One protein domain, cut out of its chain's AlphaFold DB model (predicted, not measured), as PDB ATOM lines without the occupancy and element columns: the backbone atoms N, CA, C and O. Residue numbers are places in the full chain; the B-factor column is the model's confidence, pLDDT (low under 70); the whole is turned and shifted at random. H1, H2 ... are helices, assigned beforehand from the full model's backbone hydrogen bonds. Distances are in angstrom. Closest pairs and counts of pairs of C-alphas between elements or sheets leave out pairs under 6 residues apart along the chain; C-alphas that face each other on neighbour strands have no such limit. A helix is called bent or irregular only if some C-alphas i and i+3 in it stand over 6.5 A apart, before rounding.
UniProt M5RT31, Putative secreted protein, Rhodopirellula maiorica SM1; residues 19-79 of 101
ATOM      1  N   ALA A  19     191.469 168.972 132.543       61.66
ATOM      2  CA  ALA A  19     191.520 167.931 131.515       61.66
ATOM      3  C   ALA A  19     192.748 167.014 131.667       61.66
ATOM      4  O   ALA A  19     192.646 165.810 131.445       61.66
ATOM      5  N   LYS A  20     193.898 167.552 132.097       61.12
ATOM      6  CA  LYS A  20     195.082 166.743 132.427       61.12
ATOM      7  C   LYS A  20     194.942 165.969 133.739       61.12
ATOM      8  O   LYS A  20     195.474 164.868 133.830       61.12
ATOM      9  N   ALA A  21     194.195 166.487 134.712       60.69
ATOM     10  CA  ALA A  21     193.872 165.754 135.936       60.69
ATOM     11  C   ALA A  21     192.950 164.545 135.677       60.69
ATOM     12  O   ALA A  21     193.092 163.533 136.353       60.69
ATOM     13  N   ALA A  22     192.064 164.609 134.674       60.62
ATOM     14  CA  ALA A  22     191.193 163.490 134.300       60.62
ATOM     15  C   ALA A  22     191.967 162.263 133.766       60.62
ATOM     16  O   ALA A  22     191.604 161.133 134.077       60.62
ATOM     17  N   ASP A  23     193.067 162.478 133.032       59.72
ATOM     18  CA  ASP A  23     194.008 161.417 132.614       59.72
ATOM     19  C   ASP A  23     194.729 160.771 133.817       59.72
ATOM     20  O   ASP A  23     195.093 159.597 133.784       59.72
ATOM     21  N   ALA A  24     194.934 161.548 134.885       58.69
ATOM     22  CA  ALA A  24     195.599 161.137 136.120       58.69
ATOM     23  C   ALA A  24     194.626 160.624 137.200       58.69
ATOM     24  O   ALA A  24     195.043 160.388 138.335       58.69
ATOM     25  N   CYS A  25     193.337 160.445 136.885       67.50
ATOM     26  CA  CYS A  25     192.375 159.869 137.819       67.50
ATOM     27  C   CYS A  25     192.756 158.410 138.146       67.50
ATOM     28  O   CYS A  25     192.687 157.562 137.253       67.50
ATOM     29  N   PRO A  26     193.053 158.060 139.417       64.31
ATOM     30  CA  PRO A  26     193.470 156.705 139.807       64.31
ATOM     31  C   PRO A  26     192.341 155.658 139.732       64.31
ATOM     32  O   PRO A  26     192.541 154.505 140.100       64.31
ATOM     33  N   TYR A  27     191.151 156.063 139.277       70.31
ATOM     34  CA  TYR A  27     189.967 155.223 139.085       70.31
ATOM     35  C   TYR A  27     189.574 155.063 137.603       70.31
ATOM     36  O   TYR A  27     188.579 154.408 137.305       70.31
ATOM     37  N   CYS A  28     190.311 155.678 136.670       73.81
ATOM     38  CA  CYS A  28     190.043 155.574 135.236       73.81
ATOM     39  C   CYS A  28     190.898 154.477 134.588       73.81
ATOM     40  O   CYS A  28     192.068 154.315 134.921       73.81
ATOM     41  N   ASP A  29     190.344 153.782 133.589       69.31
ATOM     42  CA  ASP A  29     190.993 152.668 132.868       69.31
ATOM     43  C   ASP A  29     192.118 153.113 131.890       69.31
ATOM     44  O   ASP A  29     192.539 152.367 131.009       69.31
ATOM     45  N   SER A  30     192.617 154.345 132.042       73.88
ATOM     46  CA  SER A  30     193.775 154.876 131.308       73.88
ATOM     47  C   SER A  30     195.071 154.260 131.847       73.88
ATOM     48  O   SER A  30     195.199 154.027 133.051       73.88
ATOM     49  N   GLU A  31     196.070 154.037 130.986       72.62
ATOM     50  CA  GLU A  31     197.405 153.577 131.413       72.62
ATOM     51  C   GLU A  31     198.032 154.530 132.442       72.62
ATOM     52  O   GLU A  31     198.647 154.087 133.412       72.62
ATOM     53  N   VAL A  32     197.802 155.839 132.279       74.69
ATOM     54  CA  VAL A  32     198.251 156.872 133.224       74.69
ATOM     55  C   VAL A  32     197.513 156.744 134.559       74.69
ATOM     56  O   VAL A  32     198.150 156.782 135.610       74.69
ATOM     57  N   GLY A  33     196.198 156.506 134.534       66.44
ATOM     58  CA  GLY A  33     195.387 156.259 135.731       66.44
ATOM     59  C   GLY A  33     195.873 155.043 136.525       66.44
ATOM     60  O   GLY A  33     196.051 155.141 137.739       66.44
ATOM     61  N   LYS A  34     196.199 153.938 135.842       70.56
ATOM     62  CA  LYS A  34     196.778 152.724 136.453       70.56
ATOM     63  C   LYS A  34     198.173 152.961 137.039       70.56
ATOM     64  O   LYS A  34     198.476 152.474 138.129       70.56
ATOM     65  N   ALA A  35     199.021 153.733 136.359       76.19
ATOM     66  CA  ALA A  35     200.336 154.105 136.883       76.19
ATOM     67  C   ALA A  35     200.224 154.983 138.146       76.19
ATOM     68  O   ALA A  35     200.924 154.746 139.131       76.19
ATOM     69  N   VAL A  36     199.302 155.952 138.155       74.75
ATOM     70  CA  VAL A  36     199.026 156.798 139.329       74.75
ATOM     71  C   VAL A  36     198.402 155.983 140.465       74.75
ATOM     72  O   VAL A  36     198.805 156.150 141.615       74.75
ATOM     73  N   SER A  37     197.480 155.056 140.181       72.38
ATOM     74  CA  SER A  37     196.878 154.200 141.209       72.38
ATOM     75  C   SER A  37     197.911 153.287 141.869       72.38
ATOM     76  O   SER A  37     197.885 153.146 143.087       72.38
ATOM     77  N   ALA A  38     198.851 152.722 141.103       72.19
ATOM     78  CA  ALA A  38     199.954 151.921 141.639       72.19
ATOM     79  C   ALA A  38     200.944 152.753 142.479       72.19
ATOM     80  O   ALA A  38     201.486 152.253 143.462       72.19
ATOM     81  N   GLY A  39     201.155 154.027 142.127       70.94
ATOM     82  CA  GLY A  39     201.982 154.952 142.906       70.94
ATOM     83  C   GLY A  39     201.328 155.429 144.210       70.94
ATOM     84  O   GLY A  39     202.019 155.591 145.212       70.94
ATOM     85  N   ILE A  40     200.007 155.639 144.217       70.94
ATOM     86  CA  ILE A  40     199.255 156.065 145.410       70.94
ATOM     87  C   ILE A  40     198.979 154.875 146.335       70.94
ATOM     88  O   ILE A  40     199.311 154.928 147.515       70.94
ATOM     89  N   PHE A  41     198.405 153.791 145.812       72.62
ATOM     90  CA  PHE A  41     197.989 152.613 146.580       72.62
ATOM     91  C   PHE A  41     199.068 151.519 146.602       72.62
ATOM     92  O   PHE A  41     198.787 150.340 146.385       72.62
ATOM     93  N   ASN A  42     200.317 151.909 146.869       71.88
ATOM     94  CA  ASN A  42     201.398 150.959 147.129       71.88
ATOM     95  C   ASN A  42     201.209 150.258 148.497       71.88
ATOM     96  O   ASN A  42     200.427 150.717 149.330       71.88
ATOM     97  N   GLY A  43     201.959 149.185 148.779       76.50
ATOM     98  CA  GLY A  43     201.888 148.458 150.060       76.50
ATOM     99  C   GLY A  43     202.070 149.349 151.302       76.50
ATOM    100  O   GLY A  43     201.401 149.153 152.315       76.50
ATOM    101  N   ASP A  44     202.895 150.394 151.196       80.50
ATOM    102  CA  ASP A  44     203.133 151.377 152.260       80.50
ATOM    103  C   ASP A  44     202.073 152.492 152.347       80.50
ATOM    104  O   ASP A  44     202.228 153.418 153.148       80.50
ATOM    105  N   PHE A  45     201.005 152.459 151.539       82.19
ATOM    106  CA  PHE A  45     199.962 153.494 151.535       82.19
ATOM    107  C   PHE A  45     199.357 153.689 152.925       82.19
ATOM    108  O   PHE A  45     199.249 154.821 153.384       82.19
ATOM    109  N   ALA A  46     199.028 152.602 153.631       81.12
ATOM    110  CA  ALA A  46     198.474 152.678 154.981       81.12
ATOM    111  C   ALA A  46     199.453 153.341 155.967       81.12
ATOM    112  O   ALA A  46     199.061 154.229 156.721       81.12
ATOM    113  N   THR A  47     200.736 152.970 155.920       85.44
ATOM    114  CA  THR A  47     201.789 153.540 156.774       85.44
ATOM    115  C   THR A  47     201.972 155.036 156.510       85.44
ATOM    116  O   THR A  47     201.994 155.831 157.448       85.44
ATOM    117  N   ASN A  48     202.038 155.438 155.238       82.75
ATOM    118  CA  ASN A  48     202.185 156.840 154.843       82.75
ATOM    119  C   ASN A  48     200.916 157.664 155.122       82.75
ATOM    120  O   ASN A  48     201.013 158.812 155.557       82.75
ATOM    121  N   ALA A  49     199.726 157.086 154.944       84.88
ATOM    122  CA  ALA A  49     198.455 157.710 155.305       84.88
ATOM    123  C   ALA A  49     198.356 157.938 156.822       84.88
ATOM    124  O   ALA A  49     198.001 159.030 157.252       84.88
ATOM    125  N   VAL A  50     198.744 156.963 157.650       89.06
ATOM    126  CA  VAL A  50     198.810 157.139 159.111       89.06
ATOM    127  C   VAL A  50     199.848 158.199 159.487       89.06
ATOM    128  O   VAL A  50     199.536 159.099 160.262       89.06
ATOM    129  N   ALA A  51     201.050 158.160 158.903       88.19
ATOM    130  CA  ALA A  51     202.105 159.137 159.181       88.19
ATOM    131  C   ALA A  51     201.717 160.580 158.798       88.19
ATOM    132  O   ALA A  51     202.111 161.521 159.484       88.19
ATOM    133  N   THR A  52     200.919 160.767 157.740       87.88
ATOM    134  CA  THR A  52     200.423 162.086 157.298       87.88
ATOM    135  C   THR A  52     199.160 162.540 158.036       87.88
ATOM    136  O   THR A  52     198.993 163.737 158.273       87.88
ATOM    137  N   LEU A  53     198.298 161.615 158.473       91.88
ATOM    138  CA  LEU A  53     197.134 161.918 159.317       91.88
ATOM    139  C   LEU A  53     197.507 162.192 160.779       91.88
ATOM    140  O   LEU A  53     196.794 162.932 161.452       91.88
ATOM    141  N   PHE A  54     198.615 161.645 161.285       92.69
ATOM    142  CA  PHE A  54     199.012 161.785 162.689       92.69
ATOM    143  C   PHE A  54     199.241 163.253 163.131       92.69
ATOM    144  O   PHE A  54     198.654 163.651 164.141       92.69
ATOM    145  N   PRO A  55     199.961 164.117 162.379       90.12
ATOM    146  CA  PRO A  55     200.038 165.551 162.682       90.12
ATOM    147  C   PRO A  55     198.676 166.256 162.671       90.12
ATOM    148  O   PRO A  55     198.415 167.104 163.523       90.12
ATOM    149  N   LEU A  56     197.785 165.892 161.739       94.25
ATOM    150  CA  LEU A  56     196.433 166.456 161.660       94.25
ATOM    151  C   LEU A  56     195.592 166.050 162.876       94.25
ATOM    152  O   LEU A  56     194.934 166.899 163.472       94.25
ATOM    153  N   ALA A  57     195.664 164.784 163.294       91.50
ATOM    154  CA  ALA A  57     194.997 164.289 164.493       91.50
ATOM    155  C   ALA A  57     195.491 165.005 165.763       91.50
ATOM    156  O   ALA A  57     194.673 165.388 166.601       91.50
ATOM    157  N   ILE A  58     196.801 165.262 165.889       93.50
ATOM    158  CA  ILE A  58     197.371 166.043 167.001       93.50
ATOM    159  C   ILE A  58     196.820 167.473 167.000       93.50
ATOM    160  O   ILE A  58     196.323 167.932 168.027       93.50
ATOM    161  N   LEU A  59     196.864 168.171 165.861       94.19
ATOM    162  CA  LEU A  59     196.373 169.549 165.758       94.19
ATOM    163  C   LEU A  59     194.873 169.646 166.072       94.19
ATOM    164  O   LEU A  59     194.471 170.517 166.841       94.19
ATOM    165  N   LEU A  60     194.058 168.725 165.553       92.56
ATOM    166  CA  LEU A  60     192.629 168.650 165.870       92.56
ATOM    167  C   LEU A  60     192.384 168.358 167.356       92.56
ATOM    168  O   LEU A  60     191.506 168.978 167.951       92.56
ATOM    169  N   THR A  61     193.185 167.487 167.978       90.00
ATOM    170  CA  THR A  61     193.106 167.205 169.423       90.00
ATOM    171  C   THR A  61     193.440 168.445 170.256       90.00
ATOM    172  O   THR A  61     192.727 168.750 171.209       90.00
ATOM    173  N   ILE A  62     194.473 169.209 169.881       89.88
ATOM    174  CA  ILE A  62     194.838 170.468 170.553       89.88
ATOM    175  C   ILE A  62     193.708 171.499 170.422       89.88
ATOM    176  O   ILE A  62     193.305 172.095 171.420       89.88
ATOM    177  N   VAL A  63     193.162 171.686 169.217       92.88
ATOM    178  CA  VAL A  63     192.028 172.596 168.975       92.88
ATOM    179  C   VAL A  63     190.804 172.175 169.791       92.88
ATOM    180  O   VAL A  63     190.153 173.025 170.397       92.88
ATOM    181  N   TRP A  64     190.516 170.874 169.867       89.75
ATOM    182  CA  TRP A  64     189.410 170.335 170.656       89.75
ATOM    183  C   TRP A  64     189.596 170.552 172.165       89.75
ATOM    184  O   TRP A  64     188.647 170.968 172.827       89.75
ATOM    185  N   LEU A  65     190.805 170.360 172.704       84.94
ATOM    186  CA  LEU A  65     191.127 170.638 174.112       84.94
ATOM    187  C   LEU A  65     190.999 172.131 174.460       84.94
ATOM    188  O   LEU A  65     190.467 172.478 175.511       84.94
ATOM    189  N   ILE A  66     191.442 173.021 173.565       86.75
ATOM    190  CA  ILE A  66     191.286 174.474 173.739       86.75
ATOM    191  C   ILE A  66     189.802 174.866 173.695       86.75
ATOM    192  O   ILE A  66     189.356 175.664 174.516       86.75
ATOM    193  N   HIS A  67     189.031 174.308 172.758       88.44
ATOM    194  CA  HIS A  67     187.616 174.639 172.578       88.44
ATOM    195  C   HIS A  67     186.719 174.109 173.706       88.44
ATOM    196  O   HIS A  67     185.796 174.799 174.130       88.44
ATOM    197  N   SER A  68     187.001 172.901 174.199       84.06
ATOM    198  CA  SER A  68     186.204 172.230 175.237       84.06
ATOM    199  C   SER A  68     186.503 172.736 176.654       84.06
ATOM    200  O   SER A  68     185.761 172.429 177.586       84.06
ATOM    201  N   GLY A  69     187.591 173.494 176.819       72.88
ATOM    202  CA  GLY A  69     188.223 173.738 178.110       72.88
ATOM    203  C   GLY A  69     189.080 172.542 178.537       72.88
ATOM    204  O   GLY A  69     188.694 171.384 178.381       72.88
ATOM    205  N   PHE A  70     190.267 172.820 179.078       64.19
ATOM    206  CA  PHE A  70     191.181 171.768 179.515       64.19
ATOM    207  C   PHE A  70     190.671 171.080 180.795       64.19
ATOM    208  O   PHE A  70     190.526 171.766 181.812       64.19
ATOM    209  N   PRO A  71     190.502 169.741 180.820       67.06
ATOM    210  CA  PRO A  71     190.660 169.003 182.068       67.06
ATOM    211  C   PRO A  71     192.118 169.158 182.541       67.06
ATOM    212  O   PRO A  71     193.019 169.341 181.710       67.06
ATOM    213  N   PRO A  72     192.383 169.124 183.855       64.31
ATOM    214  CA  PRO A  72     193.723 169.369 184.358       64.31
ATOM    215  C   PRO A  72     194.672 168.235 183.910       64.31
ATOM    216  O   PRO A  72     194.300 167.064 183.793       64.31
ATOM    217  N   LEU A  73     195.895 168.618 183.524       58.28
ATOM    218  CA  LEU A  73     196.817 167.777 182.742       58.28
ATOM    219  C   LEU A  73     197.330 166.528 183.485       58.28
ATOM    220  O   LEU A  73     197.890 165.628 182.852       58.28
ATOM    221  N   ASP A  74     197.134 166.466 184.799       58.66
ATOM    222  CA  ASP A  74     197.466 165.338 185.665       58.66
ATOM    223  C   ASP A  74     196.658 164.071 185.344       58.66
ATOM    224  O   ASP A  74     197.233 162.981 185.375       58.66
ATOM    225  N   GLU A  75     195.389 164.177 184.926       57.09
ATOM    226  CA  GLU A  75     194.640 162.999 184.459       57.09
ATOM    227  C   GLU A  75     195.105 162.533 183.070       57.09
ATOM    228  O   GLU A  75     195.320 161.337 182.851       57.09
ATOM    229  N   VAL A  76     195.318 163.470 182.137       59.56
ATOM    230  CA  VAL A  76     195.598 163.156 180.723       59.56
ATOM    231  C   VAL A  76     196.976 162.507 180.540       59.56
ATOM    232  O   VAL A  76     197.096 161.493 179.852       59.56
ATOM    233  N   PHE A  77     198.023 163.029 181.189       57.56
ATOM    234  CA  PHE A  77     199.355 162.400 181.173       57.56
ATOM    235  C   PHE A  77     199.512 161.279 182.221       57.56
ATOM    236  O   PHE A  77     200.373 160.402 182.072       57.56
ATOM    237  N   GLY A  78     198.657 161.242 183.251       51.19
ATOM    238  CA  GLY A  78     198.703 160.274 184.357       51.19
ATOM    239  C   GLY A  78     198.358 158.823 183.995       51.19
ATOM    240  O   GLY A  78     198.524 157.925 184.832       51.19
ATOM    241  N   ILE A  79     197.891 158.564 182.770       55.88
ATOM    242  CA  ILE A  79     197.705 157.207 182.221       55.88
ATOM    243  C   ILE A  79     199.009 156.680 181.593       55.88
ATOM    244  O   ILE A  79     199.318 155.499 181.734       55.88
TER     245      ILE A  79
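Overview. This is residues 19 to 79 of the 101 residues of the protein "Putative secreted protein" of Rhodopirellula maiorica SM1 (UniProt M5RT31). A long, thin zigzag of helices with no packed core: the long helix H3 makes much of the length, H2 joins it at one end with the short H1 folded back near H2, and the short H4 ends a loose tail at the other end. The printed part has 61 residues with four named helices, H1, H2, H3 and H4 along the chain, and no named strand; its class is all helix. The whole is extended, a rod with a radius of gyration of the C-alphas of 19.5 A and spans of 55 by 26 by 12 A.

Arrangement. H1, residues 19 to 23, is close to but not clearly touching H2, residues 31 to 40; their closest C-alphas, those of Asp 23 and Gly 33, are 6.2 A apart. H2 and H3, residues 45 to 68, meet only through their link. H3 has a kink of 30 degrees near residue 55, yet it is neither bent nor irregular, but only just: C-alphas 52 and 55 are 6.4 A apart. H4, residues 73 to 77, is apart from H3, H2 and H1, and H1 is apart from H3. Every O i to N i+4 pair is within hydrogen-bond range in H2 and H4, against 18 of 20 in H3 and 0 of 1 in H1, where 2 of 2 O i to N i+3 pairs are.

Along the chain. H1 begins at C-alpha 19, (191.520, 167.931, 131.515). H2 measures 14.3 A from first to last C-alpha. H3 measures 33.2 A, from C-alpha 45 at (199.962, 153.494, 151.535) to C-alpha 68. H4 ends at C-alpha 77, (199.355, 162.400, 181.173).

Size, cuts and confidence. The C-alphas farthest apart, those of Glu 31 and Asp 74, are 55.5 A apart. The printed part has no cut; the links H2 to H3 and H3 to H4 are tight, and H1 to H2 is short. Mean pLDDT of the printed part is 75.4, with residues 19 to 26, 29, 33 and 70 to 79 under 70.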